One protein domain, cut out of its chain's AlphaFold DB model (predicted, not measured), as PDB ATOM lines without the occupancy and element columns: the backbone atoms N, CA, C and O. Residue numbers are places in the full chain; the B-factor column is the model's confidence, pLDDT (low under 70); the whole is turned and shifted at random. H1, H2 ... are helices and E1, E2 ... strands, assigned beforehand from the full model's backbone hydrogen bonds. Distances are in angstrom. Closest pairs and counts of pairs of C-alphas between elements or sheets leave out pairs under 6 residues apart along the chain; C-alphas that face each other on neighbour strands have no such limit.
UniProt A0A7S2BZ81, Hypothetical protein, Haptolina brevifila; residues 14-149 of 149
ATOM      1  N   VAL A  14     104.630 133.865 139.250       98.06
ATOM      2  CA  VAL A  14     104.426 133.216 140.549       98.06
ATOM      3  C   VAL A  14     103.036 132.601 140.566       98.06
ATOM      4  O   VAL A  14     102.053 133.329 140.460       98.06
ATOM      5  N   LEU A  15     102.942 131.280 140.712       98.25
ATOM      6  CA  LEU A  15     101.682 130.609 141.022       98.25
ATOM      7  C   LEU A  15     101.478 130.614 142.537       98.25
ATOM      8  O   LEU A  15     102.392 130.303 143.300       98.25
ATOM      9  N   MET A  16     100.281 130.965 142.980       97.69
ATOM     10  CA  MET A  16      99.961 131.135 144.388       97.69
ATOM     11  C   MET A  16      98.616 130.519 144.703       97.69
ATOM     12  O   MET A  16      97.679 130.631 143.923       97.69
ATOM     13  N   SER A  17      98.519 129.923 145.879       95.50
ATOM     14  CA  SER A  17      97.261 129.422 146.432       95.50
ATOM     15  C   SER A  17      97.308 129.574 147.945       95.50
ATOM     16  O   SER A  17      98.390 129.723 148.525       95.50
ATOM     17  N   GLY A  18      96.155 129.571 148.594       91.00
ATOM     18  CA  GLY A  18      96.098 129.666 150.044       91.00
ATOM     19  C   GLY A  18      94.701 129.434 150.582       91.00
ATOM     20  O   GLY A  18      93.716 129.700 149.896       91.00
ATOM     21  N   GLY A  19      94.636 128.943 151.813       84.81
ATOM     22  CA  GLY A  19      93.388 128.589 152.473       84.81
ATOM     23  C   GLY A  19      93.604 127.911 153.824       84.81
ATOM     24  O   GLY A  19      94.735 127.622 154.234       84.81
ATOM     25  N   ASP A  20      92.500 127.677 154.528       74.56
ATOM     26  CA  ASP A  20      92.427 127.002 155.829       74.56
ATOM     27  C   ASP A  20      91.661 125.665 155.767       74.56
ATOM     28  O   ASP A  20      91.348 125.073 156.800       74.56
ATOM     29  N   ARG A  21      91.361 125.177 154.554       69.56
ATOM     30  CA  ARG A  21      90.552 123.973 154.337       69.56
ATOM     31  C   ARG A  21      91.248 122.708 154.855       69.56
ATOM     32  O   ARG A  21      92.454 122.686 155.097       69.56
ATOM     33  N   ASN A  22      90.460 121.632 154.990       70.88
ATOM     34  CA  ASN A  22      90.868 120.305 155.474       70.88
ATOM     35  C   ASN A  22      92.302 119.930 155.052       70.88
ATOM     36  O   ASN A  22      92.587 119.784 153.862       70.88
ATOM     37  N   ALA A  23      93.177 119.734 156.045       68.19
ATOM     38  CA  ALA A  23      94.618 119.587 155.858       68.19
ATOM     39  C   ALA A  23      95.008 118.496 154.844       68.19
ATOM     40  O   ALA A  23      95.889 118.725 154.019       68.19
ATOM     41  N   ALA A  24      94.323 117.346 154.846       68.19
ATOM     42  CA  ALA A  24      94.660 116.233 153.957       68.19
ATOM     43  C   ALA A  24      94.293 116.508 152.487       68.19
ATOM     44  O   ALA A  24      95.017 116.117 151.570       68.19
ATOM     45  N   LEU A  25      93.168 117.192 152.246       72.62
ATOM     46  CA  LEU A  25      92.778 117.612 150.898       72.62
ATOM     47  C   LEU A  25      93.686 118.746 150.410       72.62
ATOM     48  O   LEU A  25      94.158 118.709 149.273       72.62
ATOM     49  N   ALA A  26      93.994 119.695 151.299       79.00
ATOM     50  CA  ALA A  26      94.886 120.808 151.014       79.00
ATOM     51  C   ALA A  26      96.278 120.320 150.582       79.00
ATOM     52  O   ALA A  26      96.811 120.817 149.598       79.00
ATOM     53  N   GLU A  27      96.854 119.299 151.224       87.25
ATOM     54  CA  GLU A  27      98.176 118.769 150.847       87.25
ATOM     55  C   GLU A  27      98.235 118.225 149.414       87.25
ATOM     56  O   GLU A  27      99.212 118.463 148.693       87.25
ATOM     57  N   ARG A  28      97.185 117.527 148.964       91.38
ATOM     58  CA  ARG A  28      97.117 116.995 147.594       91.38
ATOM     59  C   ARG A  28      96.988 118.110 146.562       91.38
ATOM     60  O   ARG A  28      97.668 118.064 145.537       91.38
ATOM     61  N   VAL A  29      96.158 119.113 146.838       92.81
ATOM     62  CA  VAL A  29      95.982 120.271 145.950       92.81
ATOM     63  C   VAL A  29      97.255 121.117 145.898       92.81
ATOM     64  O   VAL A  29      97.732 121.452 144.817       92.81
ATOM     65  N   VAL A  30      97.888 121.372 147.044       94.88
ATOM     66  CA  VAL A  30      99.180 122.071 147.126       94.88
ATOM     67  C   VAL A  30     100.253 121.337 146.325       94.88
ATOM     68  O   VAL A  30     100.983 121.959 145.556       94.88
ATOM     69  N   SER A  31     100.317 120.009 146.443       96.06
ATOM     70  CA  SER A  31     101.252 119.188 145.662       96.06
ATOM     71  C   SER A  31     100.968 119.271 144.159       96.06
ATOM     72  O   SER A  31     101.899 119.382 143.362       96.06
ATOM     73  N   ASN A  32      99.692 119.271 143.761       97.19
ATOM     74  CA  ASN A  32      99.282 119.450 142.369       97.19
ATOM     75  C   ASN A  32      99.718 120.819 141.814       97.19
ATOM     76  O   ASN A  32     100.340 120.882 140.751       97.19
ATOM     77  N   HIS A  33      99.466 121.901 142.554       97.56
ATOM     78  CA  HIS A  33      99.877 123.253 142.173       97.56
ATOM     79  C   HIS A  33     101.399 123.390 142.088       97.56
ATOM     80  O   HIS A  33     101.917 123.919 141.102       97.56
ATOM     81  N   ALA A  34     102.126 122.870 143.081       97.69
ATOM     82  CA  ALA A  34     103.584 122.881 143.102       97.69
ATOM     83  C   ALA A  34     104.177 122.121 141.906       97.69
ATOM     84  O   ALA A  34     105.081 122.628 141.239       97.69
ATOM     85  N   ALA A  35     103.639 120.937 141.592       98.00
ATOM     86  CA  ALA A  35     104.072 120.144 140.446       98.00
ATOM     87  C   ALA A  35     103.848 120.893 139.125       98.00
ATOM     88  O   ALA A  35     104.734 120.921 138.263       98.00
ATOM     89  N   PHE A  36     102.687 121.538 138.961       97.88
ATOM     90  CA  PHE A  36     102.413 122.326 137.763       97.88
ATOM     91  C   PHE A  36     103.381 123.505 137.648       97.88
ATOM     92  O   PHE A  36     104.013 123.674 136.603       97.88
ATOM     93  N   ALA A  37     103.562 124.281 138.721       97.69
ATOM     94  CA  ALA A  37     104.481 125.414 138.745       97.69
ATOM     95  C   ALA A  37     105.913 124.999 138.373       97.69
ATOM     96  O   ALA A  37     106.527 125.622 137.502       97.69
ATOM     97  N   ALA A  38     106.406 123.899 138.949       96.75
ATOM     98  CA  ALA A  38     107.717 123.345 138.625       96.75
ATOM     99  C   ALA A  38     107.837 122.994 137.132       96.75
ATOM    100  O   ALA A  38     108.804 123.395 136.480       96.75
ATOM    101  N   SER A  39     106.820 122.342 136.553       96.06
ATOM    102  CA  SER A  39     106.802 121.989 135.123       96.06
ATOM    103  C   SER A  39     106.821 123.207 134.181       96.06
ATOM    104  O   SER A  39     107.250 123.095 133.032       96.06
ATOM    105  N   ARG A  40     106.390 124.385 134.661       94.88
ATOM    106  CA  ARG A  40     106.339 125.651 133.903       94.88
ATOM    107  C   ARG A  40     107.443 126.642 134.250       94.88
ATOM    108  O   ARG A  40     107.483 127.727 133.667       94.88
ATOM    109  N   LYS A  41     108.357 126.271 135.153       94.88
ATOM    110  CA  LYS A  41     109.388 127.167 135.703       94.88
ATOM    111  C   LYS A  41     108.776 128.416 136.354       94.88
ATOM    112  O   LYS A  41     109.324 129.512 136.254       94.88
ATOM    113  N   TYR A  42     107.619 128.249 136.988       97.19
ATOM    114  CA  TYR A  42     107.028 129.260 137.855       97.19
ATOM    115  C   TYR A  42     107.584 129.108 139.265       97.19
ATOM    116  O   TYR A  42     107.871 127.999 139.718       97.19
ATOM    117  N   ALA A  43     107.693 130.225 139.979       97.50
ATOM    118  CA  ALA A  43     107.771 130.155 141.429       97.50
ATOM    119  C   ALA A  43     106.413 129.684 141.971       97.50
ATOM    120  O   ALA A  43     105.374 129.970 141.372       97.50
ATOM    121  N   TYR A  44     106.416 128.992 143.107       97.81
ATOM    122  CA  TYR A  44     105.192 128.597 143.796       97.81
ATOM    123  C   TYR A  44     105.179 129.145 145.219       97.81
ATOM    124  O   TYR A  44     106.167 129.020 145.944       97.81
ATOM    125  N   TRP A  45     104.065 129.756 145.622       97.62
ATOM    126  CA  TRP A  45     103.877 130.276 146.971       97.62
ATOM    127  C   TRP A  45     102.528 129.843 147.552       97.62
ATOM    128  O   TRP A  45     101.470 130.311 147.136       97.62
ATOM    129  N   TRP A  46     102.591 128.958 148.544       95.38
ATOM    130  CA  TRP A  46     101.446 128.551 149.351       95.38
ATOM    131  C   TRP A  46     101.377 129.353 150.655       95.38
ATOM    132  O   TRP A  46     102.405 129.577 151.303       95.38
ATOM    133  N   HIS A  47     100.167 129.730 151.065       93.94
ATOM    134  CA  HIS A  47      99.895 130.267 152.396       93.94
ATOM    135  C   HIS A  47      98.817 129.446 153.110       93.94
ATOM    136  O   HIS A  47      97.703 129.306 152.616       93.94
ATOM    137  N   ARG A  48      99.134 128.943 154.307       90.19
ATOM    138  CA  ARG A  48      98.168 128.259 155.176       90.19
ATOM    139  C   ARG A  48      97.516 129.264 156.127       90.19
ATOM    140  O   ARG A  48      98.225 130.015 156.790       90.19
ATOM    141  N   GLY A  49      96.191 129.222 156.233       88.31
ATOM    142  CA  GLY A  49      95.407 130.106 157.101       88.31
ATOM    143  C   GLY A  49      94.983 131.407 156.416       88.31
ATOM    144  O   GLY A  49      95.191 131.595 155.216       88.31
ATOM    145  N   SER A  50      94.396 132.323 157.187       90.19
ATOM    146  CA  SER A  50      93.822 133.571 156.676       90.19
ATOM    147  C   SER A  50      94.687 134.788 157.007       90.19
ATOM    148  O   SER A  50      94.953 135.105 158.161       90.19
ATOM    149  N   LEU A  51      95.077 135.539 155.975       92.25
ATOM    150  CA  LEU A  51      95.781 136.820 156.144       92.25
ATOM    151  C   LEU A  51      94.875 137.985 156.537       92.25
ATOM    152  O   LEU A  51      95.376 139.087 156.737       92.25
ATOM    153  N   VAL A  52      93.567 137.767 156.593       93.38
ATOM    154  CA  VAL A  52      92.568 138.829 156.769       93.38
ATOM    155  C   VAL A  52      91.687 138.608 157.994       93.38
ATOM    156  O   VAL A  52      90.840 139.439 158.294       93.38
ATOM    157  N   GLU A  53      91.904 137.513 158.728       91.62
ATOM    158  CA  GLU A  53      91.145 137.172 159.936       91.62
ATOM    159  C   GLU A  53      91.229 138.270 161.000       91.62
ATOM    160  O   GLU A  53      90.209 138.699 161.525       91.62
ATOM    161  N   HIS A  54      92.426 138.814 161.235       90.50
ATOM    162  CA  HIS A  54      92.646 139.925 162.169       90.50
ATOM    163  C   HIS A  54      91.916 141.228 161.787       90.50
ATOM    164  O   HIS A  54      91.840 142.138 162.605       90.50
ATOM    165  N   LEU A  55      91.398 141.329 160.558       91.25
ATOM    166  CA  LEU A  55      90.601 142.462 160.081       91.25
ATOM    167  C   LEU A  55      89.091 142.210 160.219       91.25
ATOM    168  O   LEU A  55      88.297 143.066 159.847       91.25
ATOM    169  N   GLY A  56      88.673 141.027 160.687       89.75
ATOM    170  CA  GLY A  56      87.266 140.613 160.713       89.75
ATOM    171  C   GLY A  56      86.676 140.330 159.325       89.75
ATOM    172  O   GLY A  56      85.463 140.181 159.178       89.75
ATOM    173  N   TRP A  57      87.511 140.263 158.284       91.31
ATOM    174  CA  TRP A  57      87.047 140.088 156.910       91.31
ATOM    175  C   TRP A  57      86.762 138.624 156.585       91.31
ATOM    176  O   TRP A  57      87.349 137.693 157.138       91.31
ATOM    177  N   ARG A  58      85.879 138.416 155.603       89.75
ATOM    178  CA  ARG A  58      85.570 137.080 155.085       89.75
ATOM    179  C   ARG A  58      86.824 136.419 154.476       89.75
ATOM    180  O   ARG A  58      87.558 137.097 153.753       89.75
ATOM    181  N   PRO A  59      87.027 135.095 154.651       89.00
ATOM    182  CA  PRO A  59      88.228 134.394 154.180       89.00
ATOM    183  C   PRO A  59      88.538 134.548 152.686       89.00
ATOM    184  O   PRO A  59      89.704 134.546 152.306       89.00
ATOM    185  N   TYR A  60      87.534 134.750 151.825       87.75
ATOM    186  CA  TYR A  60      87.765 134.920 150.385       87.75
ATOM    187  C   TYR A  60      88.634 136.145 150.046       87.75
ATOM    188  O   TYR A  60      89.258 136.161 148.987       87.75
ATOM    189  N   TRP A  61      88.738 137.149 150.929       93.88
ATOM    190  CA  TRP A  61      89.638 138.300 150.759       93.88
ATOM    191  C   TRP A  61      91.122 137.940 150.882       93.88
ATOM    192  O   TRP A  61      91.988 138.718 150.467       93.88
ATOM    193  N   HIS A  62      91.433 136.746 151.394       93.62
ATOM    194  CA  HIS A  62      92.791 136.230 151.498       93.62
ATOM    195  C   HIS A  62      93.546 136.286 150.160       93.62
ATOM    196  O   HIS A  62      94.722 136.658 150.145       93.62
ATOM    197  N   LYS A  63      92.862 136.033 149.031       95.31
ATOM    198  CA  LYS A  63      93.459 136.099 147.688       95.31
ATOM    199  C   LYS A  63      93.993 137.485 147.335       95.31
ATOM    200  O   LYS A  63      95.099 137.606 146.814       95.31
ATOM    201  N   ILE A  64      93.258 138.542 147.688       96.88
ATOM    202  CA  ILE A  64      93.687 139.926 147.444       96.88
ATOM    203  C   ILE A  64      94.870 140.280 148.347       96.88
ATOM    204  O   ILE A  64      95.846 140.860 147.875       96.88
ATOM    205  N   ALA A  65      94.845 139.867 149.619       96.44
ATOM    206  CA  ALA A  65      95.974 140.065 150.530       96.44
ATOM    207  C   ALA A  65      97.256 139.377 150.018       96.44
ATOM    208  O   ALA A  65      98.333 139.976 150.028       96.44
ATOM    209  N   MET A  66      97.138 138.140 149.528       97.44
ATOM    210  CA  MET A  66      98.238 137.388 148.919       97.44
ATOM    211  C   MET A  66      98.763 138.062 147.649       97.44
ATOM    212  O   MET A  66      99.968 138.284 147.532       97.44
ATOM    213  N   LEU A  67      97.873 138.455 146.730       98.06
ATOM    214  CA  LEU A  67      98.235 139.171 145.504       98.06
ATOM    215  C   LEU A  67      98.977 140.479 145.810       98.06
ATOM    216  O   LEU A  67     100.043 140.710 145.242       98.06
ATOM    217  N   ARG A  68      98.511 141.277 146.776       97.12
ATOM    218  CA  ARG A  68      99.205 142.503 147.208       97.12
ATOM    219  C   ARG A  68     100.594 142.223 147.770       97.12
ATOM    220  O   ARG A  68     101.573 142.824 147.336       97.12
ATOM    221  N   ARG A  69     100.715 141.261 148.692       97.19
ATOM    222  CA  ARG A  69     102.017 140.877 149.268       97.19
ATOM    223  C   ARG A  69     102.979 140.314 148.223       97.19
ATOM    224  O   ARG A  69     104.189 140.482 148.361       97.19
ATOM    225  N   SER A  70     102.464 139.674 147.173       97.31
ATOM    226  CA  SER A  70     103.290 139.096 146.113       97.31
ATOM    227  C   SER A  70     104.069 140.146 145.316       97.31
ATOM    228  O   SER A  70     105.204 139.872 144.937       97.31
ATOM    229  N   LEU A  71     103.514 141.354 145.143       95.00
ATOM    230  CA  LEU A  71     104.189 142.469 144.466       95.00
ATOM    231  C   LEU A  71     105.464 142.898 145.204       95.00
ATOM    232  O   LEU A  71     106.446 143.290 144.585       95.00
ATOM    233  N   LEU A  72     105.456 142.805 146.537       94.38
ATOM    234  CA  LEU A  72     106.611 143.133 147.377       94.38
ATOM    235  C   LEU A  72     107.583 141.956 147.489       94.38
ATOM    236  O   LEU A  72     108.795 142.145 147.491       94.38
ATOM    237  N   ARG A  73     107.054 140.734 147.600       96.00
ATOM    238  CA  ARG A  73     107.855 139.519 147.792       96.00
ATOM    239  C   ARG A  73     108.602 139.094 146.527       96.00
ATOM    240  O   ARG A  73     109.691 138.539 146.633       96.00
ATOM    241  N   PHE A  74     108.022 139.334 145.354       95.81
ATOM    242  CA  PHE A  74     108.569 138.919 144.063       95.81
ATOM    243  C   PHE A  74     108.673 140.114 143.102       95.81
ATOM    244  O   PHE A  74     108.034 140.103 142.055       95.81
ATOM    245  N   PRO A  75     109.487 141.141 143.414       93.69
ATOM    246  CA  PRO A  75     109.484 142.419 142.693       93.69
ATOM    247  C   PRO A  75     109.960 142.323 141.235       93.69
ATOM    248  O   PRO A  75     109.779 143.253 140.458       93.69
ATOM    249  N   THR A  76     110.599 141.212 140.859       94.56
ATOM    250  CA  THR A  76     111.073 140.951 139.492       94.56
ATOM    251  C   THR A  76     110.170 139.988 138.720       94.56
ATOM    252  O   THR A  76     110.506 139.613 137.595       94.56
ATOM    253  N   ALA A  77     109.083 139.502 139.327       95.88
ATOM    254  CA  ALA A  77     108.151 138.631 138.631       95.88
ATOM    255  C   ALA A  77     107.387 139.428 137.569       95.88
ATOM    256  O   ALA A  77     107.151 140.623 137.693       95.88
ATOM    257  N   ARG A  78     106.986 138.754 136.494       95.88
ATOM    258  CA  ARG A  78     106.142 139.345 135.448       95.88
ATOM    259  C   ARG A  78     104.695 139.469 135.894       95.88
ATOM    260  O   ARG A  78     103.998 140.411 135.524       95.88
ATOM    261  N   ALA A  79     104.224 138.444 136.593       97.75
ATOM    262  CA  ALA A  79     102.846 138.325 137.021       97.75
ATOM    263  C   ALA A  79     102.733 137.393 138.225       97.75
ATOM    264  O   ALA A  79     103.477 136.414 138.338       97.75
ATOM    265  N   SER A  80     101.739 137.667 139.056       98.31
ATOM    266  CA  SER A  80     101.251 136.772 140.096       98.31
ATOM    267  C   SER A  80      99.941 136.144 139.652       98.31
ATOM    268  O   SER A  80      99.055 136.832 139.149       98.31
ATOM    269  N   ILE A  81      99.820 134.839 139.843       98.25
ATOM    270  CA  ILE A  81      98.656 134.045 139.475       98.25
ATOM    271  C   ILE A  81      98.107 133.432 140.754       98.25
ATOM    272  O   ILE A  81      98.772 132.619 141.387       98.25
ATOM    273  N   TRP A  82      96.906 133.836 141.140       98.06
ATOM    274  CA  TRP A  82      96.142 133.189 142.193       98.06
ATOM    275  C   TRP A  82      95.333 132.027 141.623       98.06
ATOM    276  O   TRP A  82      94.723 132.168 140.559       98.06
ATOM    277  N   ILE A  83      95.297 130.920 142.361       96.50
ATOM    278  CA  ILE A  83      94.403 129.790 142.141       96.50
ATOM    279  C   ILE A  83      93.780 129.374 143.485       96.50
ATOM    280  O   ILE A  83      94.498 129.213 144.476       96.50
ATOM    281  N   ASP A  84      92.450 129.264 143.538       94.00
ATOM    282  CA  ASP A  84      91.735 128.778 144.726       94.00
ATOM    283  C   ASP A  84      92.146 127.323 145.044       94.00
ATOM    284  O   ASP A  84      92.564 126.555 144.176       94.00
ATOM    285  N   ASP A  85      92.061 126.946 146.318       91.75
ATOM    286  CA  ASP A  85      92.516 125.657 146.855       91.75
ATOM    287  C   ASP A  85      91.541 124.485 146.618       91.75
ATOM    288  O   ASP A  85      91.786 123.370 147.078       91.75
ATOM    289  N   ASP A  86      90.456 124.711 145.882       91.06
ATOM    290  CA  ASP A  86      89.570 123.682 145.320       91.06
ATOM    291  C   ASP A  86      89.760 123.452 143.819       91.06
ATOM    292  O   ASP A  86      89.104 122.579 143.243       91.06
ATOM    293  N   ILE A  87      90.662 124.186 143.173       92.62
ATOM    294  CA  ILE A  87      90.975 123.977 141.764       92.62
ATOM    295  C   ILE A  87      92.094 122.940 141.655       92.62
ATOM    296  O   ILE A  87      93.059 122.953 142.408       92.62
ATOM    297  N   VAL A  88      91.966 122.027 140.693       94.62
ATOM    298  CA  VAL A  88      92.996 121.030 140.378       94.62
ATOM    299  C   VAL A  88      93.459 121.240 138.945       94.62
ATOM    300  O   VAL A  88      92.659 121.257 138.009       94.62
ATOM    301  N   LEU A  89      94.768 121.365 138.758       95.75
ATOM    302  CA  LEU A  89      95.388 121.470 137.444       95.75
ATOM    303  C   LEU A  89      95.529 120.063 136.865       95.75
ATOM    304  O   LEU A  89      96.230 119.218 137.416       95.75
ATOM    305  N   THR A  90      94.841 119.795 135.758       95.56
ATOM    306  CA  THR A  90      94.775 118.455 135.147       95.56
ATOM    307  C   THR A  90      95.553 118.355 133.835       95.56
ATOM    308  O   THR A  90      95.970 117.266 133.444       95.56
ATOM    309  N   ASN A  91      95.808 119.479 133.161       93.50
ATOM    310  CA  ASN A  91      96.539 119.519 131.896       93.50
ATOM    311  C   ASN A  91      97.973 120.038 132.082       93.50
ATOM    312  O   ASN A  91      98.226 121.239 132.071       93.50
ATOM    313  N   PHE A  92      98.931 119.115 132.182       94.38
ATOM    314  CA  PHE A  92     100.365 119.426 132.274       94.38
ATOM    315  C   PHE A  92     101.050 119.535 130.905       94.38
ATOM    316  O   PHE A  92     102.247 119.807 130.821       94.38
ATOM    317  N   ARG A  93     100.316 119.365 129.800       93.69
ATOM    318  CA  ARG A  93     100.875 119.484 128.444       93.69
ATOM    319  C   ARG A  93     100.880 120.931 127.961       93.69
ATOM    320  O   ARG A  93     101.893 121.371 127.431       93.69
ATOM    321  N   HIS A  94      99.827 121.690 128.265       93.06
ATOM    322  CA  HIS A  94      99.673 123.088 127.840       93.06
ATOM    323  C   HIS A  94      99.752 124.084 129.006       93.06
ATOM    324  O   HIS A  94      99.336 123.782 130.126       93.06
ATOM    325  N   ASP A  95     100.322 125.266 128.762       94.62
ATOM    326  CA  ASP A  95     100.455 126.345 129.752       94.62
ATOM    327  C   ASP A  95      99.389 127.413 129.497       94.62
ATOM    328  O   ASP A  95      99.664 128.505 129.004       94.62
ATOM    329  N   MET A  96      98.140 127.080 129.825       93.88
ATOM    330  CA  MET A  96      97.002 127.969 129.565       93.88
ATOM    331  C   MET A  96      97.089 129.295 130.340       93.88
ATOM    332  O   MET A  96      96.527 130.298 129.905       93.88
ATOM    333  N   LEU A  97      97.814 129.323 131.465       95.38
ATOM    334  CA  LEU A  97      98.044 130.539 132.250       95.38
ATOM    335  C   LEU A  97      98.976 131.505 131.508       95.38
ATOM    336  O   LEU A  97      98.694 132.702 131.428       95.38
ATOM    337  N   ARG A  98     100.056 130.985 130.910       95.00
ATOM    338  CA  ARG A  98     100.940 131.768 130.036       95.00
ATOM    339  C   ARG A  98     100.212 132.244 128.792       95.00
ATOM    340  O   ARG A  98     100.308 133.419 128.456       95.00
ATOM    341  N   GLU A  99      99.454 131.363 128.148       95.06
ATOM    342  CA  GLU A  99      98.681 131.731 126.962       95.06
ATOM    343  C   GLU A  99      97.695 132.867 127.264       95.06
ATOM    344  O   GLU A  99      97.601 133.820 126.494       95.06
ATOM    345  N   ALA A 100      96.992 132.824 128.403       94.62
ATOM    346  CA  ALA A 100      96.110 133.912 128.824       94.62
ATOM    347  C   ALA A 100      96.873 135.240 128.995       94.62
ATOM    348  O   ALA A 100      96.410 136.286 128.539       94.62
ATOM    349  N   LEU A 101      98.073 135.193 129.585       94.19
ATOM    350  CA  LEU A 101      98.982 136.337 129.719       94.19
ATOM    351  C   LEU A 101      99.564 136.845 128.391       94.19
ATOM    352  O   LEU A 101     100.087 137.958 128.348       94.19
ATOM    353  N   GLU A 102      99.564 136.056 127.328       94.50
ATOM    354  CA  GLU A 102     100.103 136.464 126.026       94.50
ATOM    355  C   GLU A 102      99.011 137.004 125.094       94.50
ATOM    356  O   GLU A 102      99.293 137.842 124.243       94.50
ATOM    357  N   ARG A 103      97.750 136.606 125.300       95.88
ATOM    358  CA  ARG A 103      96.599 137.012 124.471       95.88
ATOM    359  C   ARG A 103      96.124 138.452 124.679       95.88
ATOM    360  O   ARG A 103      95.338 138.948 123.879       95.88
ATOM    361  N   THR A 104      96.527 139.114 125.757       95.94
ATOM    362  CA  THR A 104      96.058 140.465 126.097       95.94
ATOM    363  C   THR A 104      97.120 141.242 126.859       95.94
ATOM    364  O   THR A 104      97.924 140.645 127.568       95.94
ATOM    365  N   ASN A 105      97.085 142.573 126.779       95.56
ATOM    366  CA  ASN A 105      97.919 143.467 127.590       95.56
ATOM    367  C   ASN A 105      97.227 143.935 128.883       95.56
ATOM    368  O   ASN A 105      97.769 144.785 129.579       95.56
ATOM    369  N   ALA A 106      96.051 143.395 129.223       97.62
ATOM    370  CA  ALA A 106      95.357 143.740 130.463       97.62
ATOM    371  C   ALA A 106      96.234 143.459 131.696       97.62
ATOM    372  O   ALA A 106      96.842 142.388 131.800       97.62
ATOM    373  N   SER A 107      96.268 144.405 132.636       97.88
ATOM    374  CA  SER A 107      97.034 144.296 133.886       97.88
ATOM    375  C   SER A 107      96.416 143.332 134.895       97.88
ATOM    376  O   SER A 107      97.131 142.757 135.714       97.88
ATOM    377  N   VAL A 108      95.103 143.110 134.811       97.62
ATOM    378  CA  VAL A 108      94.375 142.121 135.607       97.62
ATOM    379  C   VAL A 108      93.523 141.264 134.678       97.62
ATOM    380  O   VAL A 108      92.776 141.782 133.850       97.62
ATOM    381  N   ILE A 109      93.645 139.946 134.815       97.19
ATOM    382  CA  ILE A 109      92.882 138.950 134.066       97.19
ATOM    383  C   ILE A 109      92.104 138.115 135.078       97.19
ATOM    384  O   ILE A 109      92.665 137.597 136.043       97.19
ATOM    385  N   VAL A 110      90.806 137.984 134.839       94.75
ATOM    386  CA  VAL A 110      89.869 137.197 135.645       94.75
ATOM    387  C   VAL A 110      89.109 136.241 134.738       94.75
ATOM    388  O   VAL A 110      89.001 136.474 133.530       94.75
ATOM    389  N   THR A 111      88.578 135.163 135.304       89.94
ATOM    390  CA  THR A 111      87.776 134.203 134.540       89.94
ATOM    391  C   THR A 111      86.303 134.597 134.514       89.94
ATOM    392  O   THR A 111      85.789 135.206 135.451       89.94
ATOM    393  N   ARG A 112      85.600 134.258 133.429       89.00
ATOM    394  CA  ARG A 112      84.132 134.300 133.393       89.00
ATOM    395  C   ARG A 112      83.598 133.094 134.163       89.00
ATOM    396  O   ARG A 112      84.192 132.021 134.089       89.00
ATOM    397  N   ASP A 113      82.485 133.260 134.863       85.56
ATOM    398  CA  ASP A 113      81.789 132.116 135.446       85.56
ATOM    399  C   ASP A 113      81.105 131.293 134.342       85.56
ATOM    400  O   ASP A 113      80.274 131.807 133.591       85.56
ATOM    401  N   ALA A 114      81.476 130.019 134.229       79.19
ATOM    402  CA  ALA A 114      80.923 129.114 133.225       79.19
ATOM    403  C   ALA A 114      79.470 128.726 133.530       79.19
ATOM    404  O   ALA A 114      78.726 128.376 132.619       79.19
ATOM    405  N   ALA A 115      79.068 128.795 134.801       81.12
ATOM    406  CA  ALA A 115      77.723 128.446 135.236       81.12
ATOM    407  C   ALA A 115      76.740 129.630 135.178       81.12
ATOM    408  O   ALA A 115      75.556 129.452 135.452       81.12
ATOM    409  N   HIS A 116      77.214 130.823 134.792       77.50
ATOM    410  CA  HIS A 116      76.423 132.053 134.675       77.50
ATOM    411  C   HIS A 116      75.699 132.490 135.966       77.50
ATOM    412  O   HIS A 116      74.775 133.299 135.901       77.50
ATOM    413  N   PHE A 117      76.127 132.010 137.139       81.00
ATOM    414  CA  PHE A 117      75.609 132.479 138.428       81.00
ATOM    415  C   PHE A 117      76.186 133.849 138.801       81.00
ATOM    416  O   PHE A 117      75.548 134.624 139.510       81.00
ATOM    417  N   ALA A 118      77.380 134.162 138.297       81.19
ATOM    418  CA  ALA A 118      78.006 135.472 138.393       81.19
ATOM    419  C   ALA A 118      78.561 135.930 137.035       81.19
ATOM    420  O   ALA A 118      78.754 135.147 136.111       81.19
ATOM    421  N   THR A 119      78.879 137.218 136.902       84.81
ATOM    422  CA  THR A 119      79.585 137.723 135.708       84.81
ATOM    423  C   THR A 119      81.019 137.185 135.638       84.81
ATOM    424  O   THR A 119      81.564 136.978 134.552       84.81
ATOM    425  N   LEU A 120      81.642 136.963 136.799       89.19
ATOM    426  CA  LEU A 120      83.053 136.622 136.949       89.19
ATOM    427  C   LEU A 120      83.233 135.493 137.965       89.19
ATOM    428  O   LEU A 120      82.549 135.449 138.984       89.19
ATOM    429  N   ASN A 121      84.230 134.651 137.719       89.75
ATOM    430  CA  ASN A 121      84.791 133.722 138.683       89.75
ATOM    431  C   ASN A 121      86.220 134.191 139.018       89.75
ATOM    432  O   ASN A 121      87.045 134.411 138.128       89.75
ATOM    433  N   THR A 122      86.504 134.387 140.306       92.44
ATOM    434  CA  THR A 122      87.819 134.839 140.805       92.44
ATOM    435  C   THR A 122      88.625 133.700 141.425       92.44
ATOM    436  O   THR A 122      89.556 133.940 142.199       92.44
ATOM    437  N   GLY A 123      88.266 132.455 141.105       93.81
ATOM    438  CA  GLY A 123      89.030 131.271 141.472       93.81
ATOM    439  C   GLY A 123      90.378 131.214 140.773       93.81
ATOM    440  O   GLY A 123      91.334 130.711 141.346       93.81
ATOM    441  N   ILE A 124      90.494 131.833 139.594       96.19
ATOM    442  CA  ILE A 124      91.775 132.146 138.960       96.19
ATOM    443  C   ILE A 124      91.841 133.652 138.708       96.19
ATOM    444  O   ILE A 124      90.960 134.226 138.063       96.19
ATOM    445  N   VAL A 125      92.902 134.291 139.200       97.75
ATOM    446  CA  VAL A 125      93.183 135.714 138.962       97.75
ATOM    447  C   VAL A 125      94.643 135.860 138.574       97.75
ATOM    448  O   VAL A 125      95.520 135.357 139.268       97.75
ATOM    449  N   ILE A 126      94.921 136.575 137.488       98.06
ATOM    450  CA  ILE A 126      96.286 136.900 137.075       98.06
ATOM    451  C   ILE A 126      96.477 138.408 137.168       98.06
ATOM    452  O   ILE A 126      95.709 139.165 136.580       98.06
ATOM    453  N   VAL A 127      97.516 138.842 137.876       98.31
ATOM    454  CA  VAL A 127      97.885 140.253 138.014       98.31
ATOM    455  C   VAL A 127      99.300 140.451 137.500       98.31
ATOM    456  O   VAL A 127     100.240 139.824 137.992       98.31
ATOM    457  N   ARG A 128      99.466 141.326 136.509       97.94
ATOM    458  CA  ARG A 128     100.784 141.761 136.045       97.94
ATOM    459  C   ARG A 128     101.442 142.642 137.089       97.94
ATOM    460  O   ARG A 128     100.784 143.428 137.763       97.94
ATOM    461  N   HIS A 129     102.760 142.534 137.188       96.69
ATOM    462  CA  HIS A 129     103.570 143.407 138.036       96.69
ATOM    463  C   HIS A 129     103.890 144.701 137.282       96.69
ATOM    464  O   HIS A 129     105.045 145.043 137.047       96.69
ATOM    465  N   ASP A 130     102.841 145.389 136.846       96.19
ATOM    466  CA  ASP A 130     102.914 146.733 136.289       96.19
ATOM    467  C   ASP A 130     102.200 147.724 137.223       96.19
ATOM    468  O   ASP A 130     101.599 147.347 138.235       96.19
ATOM    469  N   VAL A 131     102.322 149.016 136.911       97.25
ATOM    470  CA  VAL A 131     101.744 150.093 137.728       97.25
ATOM    471  C   VAL A 131     100.227 149.926 137.854       97.25
ATOM    472  O   VAL A 131      99.705 149.946 138.966       97.25
ATOM    473  N   ALA A 132      99.536 149.654 136.747       97.88
ATOM    474  CA  ALA A 132      98.082 149.535 136.725       97.88
ATOM    475  C   ALA A 132      97.569 148.302 137.497       97.88
ATOM    476  O   ALA A 132      96.566 148.379 138.202       97.88
ATOM    477  N   GLY A 133      98.260 147.164 137.431       97.62
ATOM    478  CA  GLY A 133      97.922 145.956 138.188       97.62
ATOM    479  C   GLY A 133      98.041 146.179 139.694       97.62
ATOM    480  O   GLY A 133      97.182 145.738 140.462       97.62
ATOM    481  N   ARG A 134      99.065 146.932 140.112       97.25
ATOM    482  CA  ARG A 134      99.215 147.375 141.501       97.25
ATOM    483  C   ARG A 134      98.091 148.320 141.913       97.25
ATOM    484  O   ARG A 134      97.483 148.093 142.954       97.25
ATOM    485  N   GLU A 135      97.801 149.342 141.114       98.19
ATOM    486  CA  GLU A 135      96.738 150.314 141.400       98.19
ATOM    487  C   GLU A 135      95.373 149.642 141.565       98.19
ATOM    488  O   GLU A 135      94.664 149.931 142.526       98.19
ATOM    489  N   VAL A 136      95.033 148.679 140.700       97.69
ATOM    490  CA  VAL A 136      93.781 147.916 140.818       97.69
ATOM    491  C   VAL A 136      93.713 147.147 142.140       97.69
ATOM    492  O   VAL A 136      92.677 147.168 142.803       97.69
ATOM    493  N   LEU A 137      94.794 146.477 142.553       97.44
ATOM    494  CA  LEU A 137      94.813 145.738 143.820       97.44
ATOM    495  C   LEU A 137      94.686 146.654 145.042       97.44
ATOM    496  O   LEU A 137      93.979 146.305 145.990       97.44
ATOM    497  N   GLU A 138      95.357 147.806 145.028       97.25
ATOM    498  CA  GLU A 138      95.260 148.789 146.109       97.25
ATOM    499  C   GLU A 138      93.862 149.414 146.176       97.25
ATOM    500  O   GLU A 138      93.301 149.533 147.263       97.25
ATOM    501  N   GLU A 139      93.250 149.723 145.033       97.19
ATOM    502  CA  GLU A 139      91.893 150.272 144.976       97.19
ATOM    503  C   GLU A 139      90.840 149.265 145.457       97.19
ATOM    504  O   GLU A 139      89.954 149.616 146.240       97.19
ATOM    505  N   ILE A 140      90.950 147.994 145.050       95.44
ATOM    506  CA  ILE A 140      90.083 146.916 145.552       95.44
ATOM    507  C   ILE A 140      90.194 146.814 147.077       95.44
ATOM    508  O   ILE A 140      89.180 146.712 147.769       95.44
ATOM    509  N   TRP A 141      91.417 146.859 147.607       95.50
ATOM    510  CA  TRP A 141      91.652 146.768 149.044       95.50
ATOM    511  C   TRP A 141      91.115 147.978 149.814       95.50
ATOM    512  O   TRP A 141      90.504 147.814 150.873       95.50
ATOM    513  N   ARG A 142      91.308 149.189 149.280       95.38
ATOM    514  CA  ARG A 142      90.783 150.432 149.858       95.38
ATOM    515  C   ARG A 142      89.263 150.370 149.981       95.38
ATOM    516  O   ARG A 142      88.743 150.534 151.080       95.38
ATOM    517  N   ARG A 143      88.560 150.026 148.895       94.00
ATOM    518  CA  ARG A 143      87.093 149.884 148.895       94.00
ATOM    519  C   ARG A 143      86.605 148.829 149.883       94.00
ATOM    520  O   ARG A 143      85.607 149.045 150.560       94.00
ATOM    521  N   ALA A 144      87.305 147.699 149.985       90.12
ATOM    522  CA  ALA A 144      86.969 146.656 150.952       90.12
ATOM    523  C   ALA A 144      87.064 147.160 152.400       90.12
ATOM    524  O   ALA A 144      86.221 146.824 153.231       90.12
ATOM    525  N   THR A 145      88.063 147.998 152.680       88.88
ATOM    526  CA  THR A 145      88.270 148.607 153.999       88.88
ATOM    527  C   THR A 145      87.184 149.624 154.321       88.88
ATOM    528  O   THR A 145      86.651 149.596 155.420       88.88
ATOM    529  N   GLU A 146      86.801 150.465 153.359       88.94
ATOM    530  CA  GLU A 146      85.756 151.484 153.540       88.94
ATOM    531  C   GLU A 146      84.364 150.898 153.773       88.94
ATOM    532  O   GLU A 146      83.580 151.472 154.513       88.94
ATOM    533  N   VAL A 147      84.054 149.751 153.164       73.94
ATOM    534  CA  VAL A 147      82.776 149.050 153.378       73.94
ATOM    535  C   VAL A 147      82.757 148.274 154.704       73.94
ATOM    536  O   VAL A 147      81.690 147.902 155.185       73.94
ATOM    537  N   SER A 148      83.928 148.004 155.284       61.56
ATOM    538  CA  SER A 148      84.072 147.230 156.525       61.56
ATOM    539  C   SER A 148      84.310 148.100 157.768       61.56
ATOM    540  O   SER A 148      84.440 147.540 158.858       61.56
ATOM    541  N   ALA A 149      84.419 149.421 157.599       55.97
ATOM    542  CA  ALA A 149      84.561 150.423 158.658       55.97
ATOM    543  C   ALA A 149      83.195 151.014 159.027       55.97
ATOM    544  O   ALA A 149      82.996 151.289 160.232       55.97
TER     545      ALA A 149
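Overview. This is residues 14 to 149 of the 149 residues of the protein "Hypothetical protein" of Haptolina brevifila (UniProt A0A7S2BZ81). A five-stranded twisted sheet forms the middle of three layers, with H1 and H3 over one face and H2 and H4 over the other; H4 stands up from the sheet. The 136 printed residues include four named helices and five named strands, in the order E1 H1 E2 H2 E3 H3 E4 E5 H4. The mixed sheet runs E2 E1 E3 E5 E4, and the class is mixed, helices and strands. The whole is compact, radius of gyration of the C-alphas 14.7 A, spanning 46 by 38 by 35 A.

Along the chain. The strands are E1, residues 14 to 19, from C-alpha 14 at (104.426, 133.216, 140.549); E2, 43 to 48; E3, 79 to 83; E4, 108 to 111; and E5, 121 to 128, 18.1 A long, which bends by 69 degrees at residue 124. The helices are H1, 23 to 40, 25.6 A; H2, 59 to 73, 21.3 A; H3, 96 to 102; and H4, 131 to 148, 26.0 A, ending at C-alpha 148 (84.072, 147.230, 156.525).

Arrangement. E1 is parallel to E2 (N 15 to O 43, 2.8 A) and E3 (N 16 to O 81, 2.7 A). E5 is antiparallel to E3 (N 80 to O 127, 2.8 A) and, as a hairpin, E4 (N 109 to O 126, 2.8 A). E1, H1, E2 form a strand-helix-strand unit, parallel neighbour strands joined through a helix, with a right-handed crossover. Two units are split by a strand between: E2, H2, E3, right-handed, and E3, H3, E4, left-handed. H1 runs along the strands, 9.2 A high. H2 touches H4, C-alphas of Arg 68 and Leu 137 6.4 A apart. Every O i to N i+4 pair is within hydrogen-bond range in H3 and H4, 13 of 14 in H1 and 7 of 11 in H2.

Size, cuts and confidence. The C-alphas of Arg 93 and Ala 149 are farthest apart, 46.2 A. The printed part has no cut. The link E3 to H3 is long. Residues 21, 23 to 24 and 148 to 149 have pLDDT under 70.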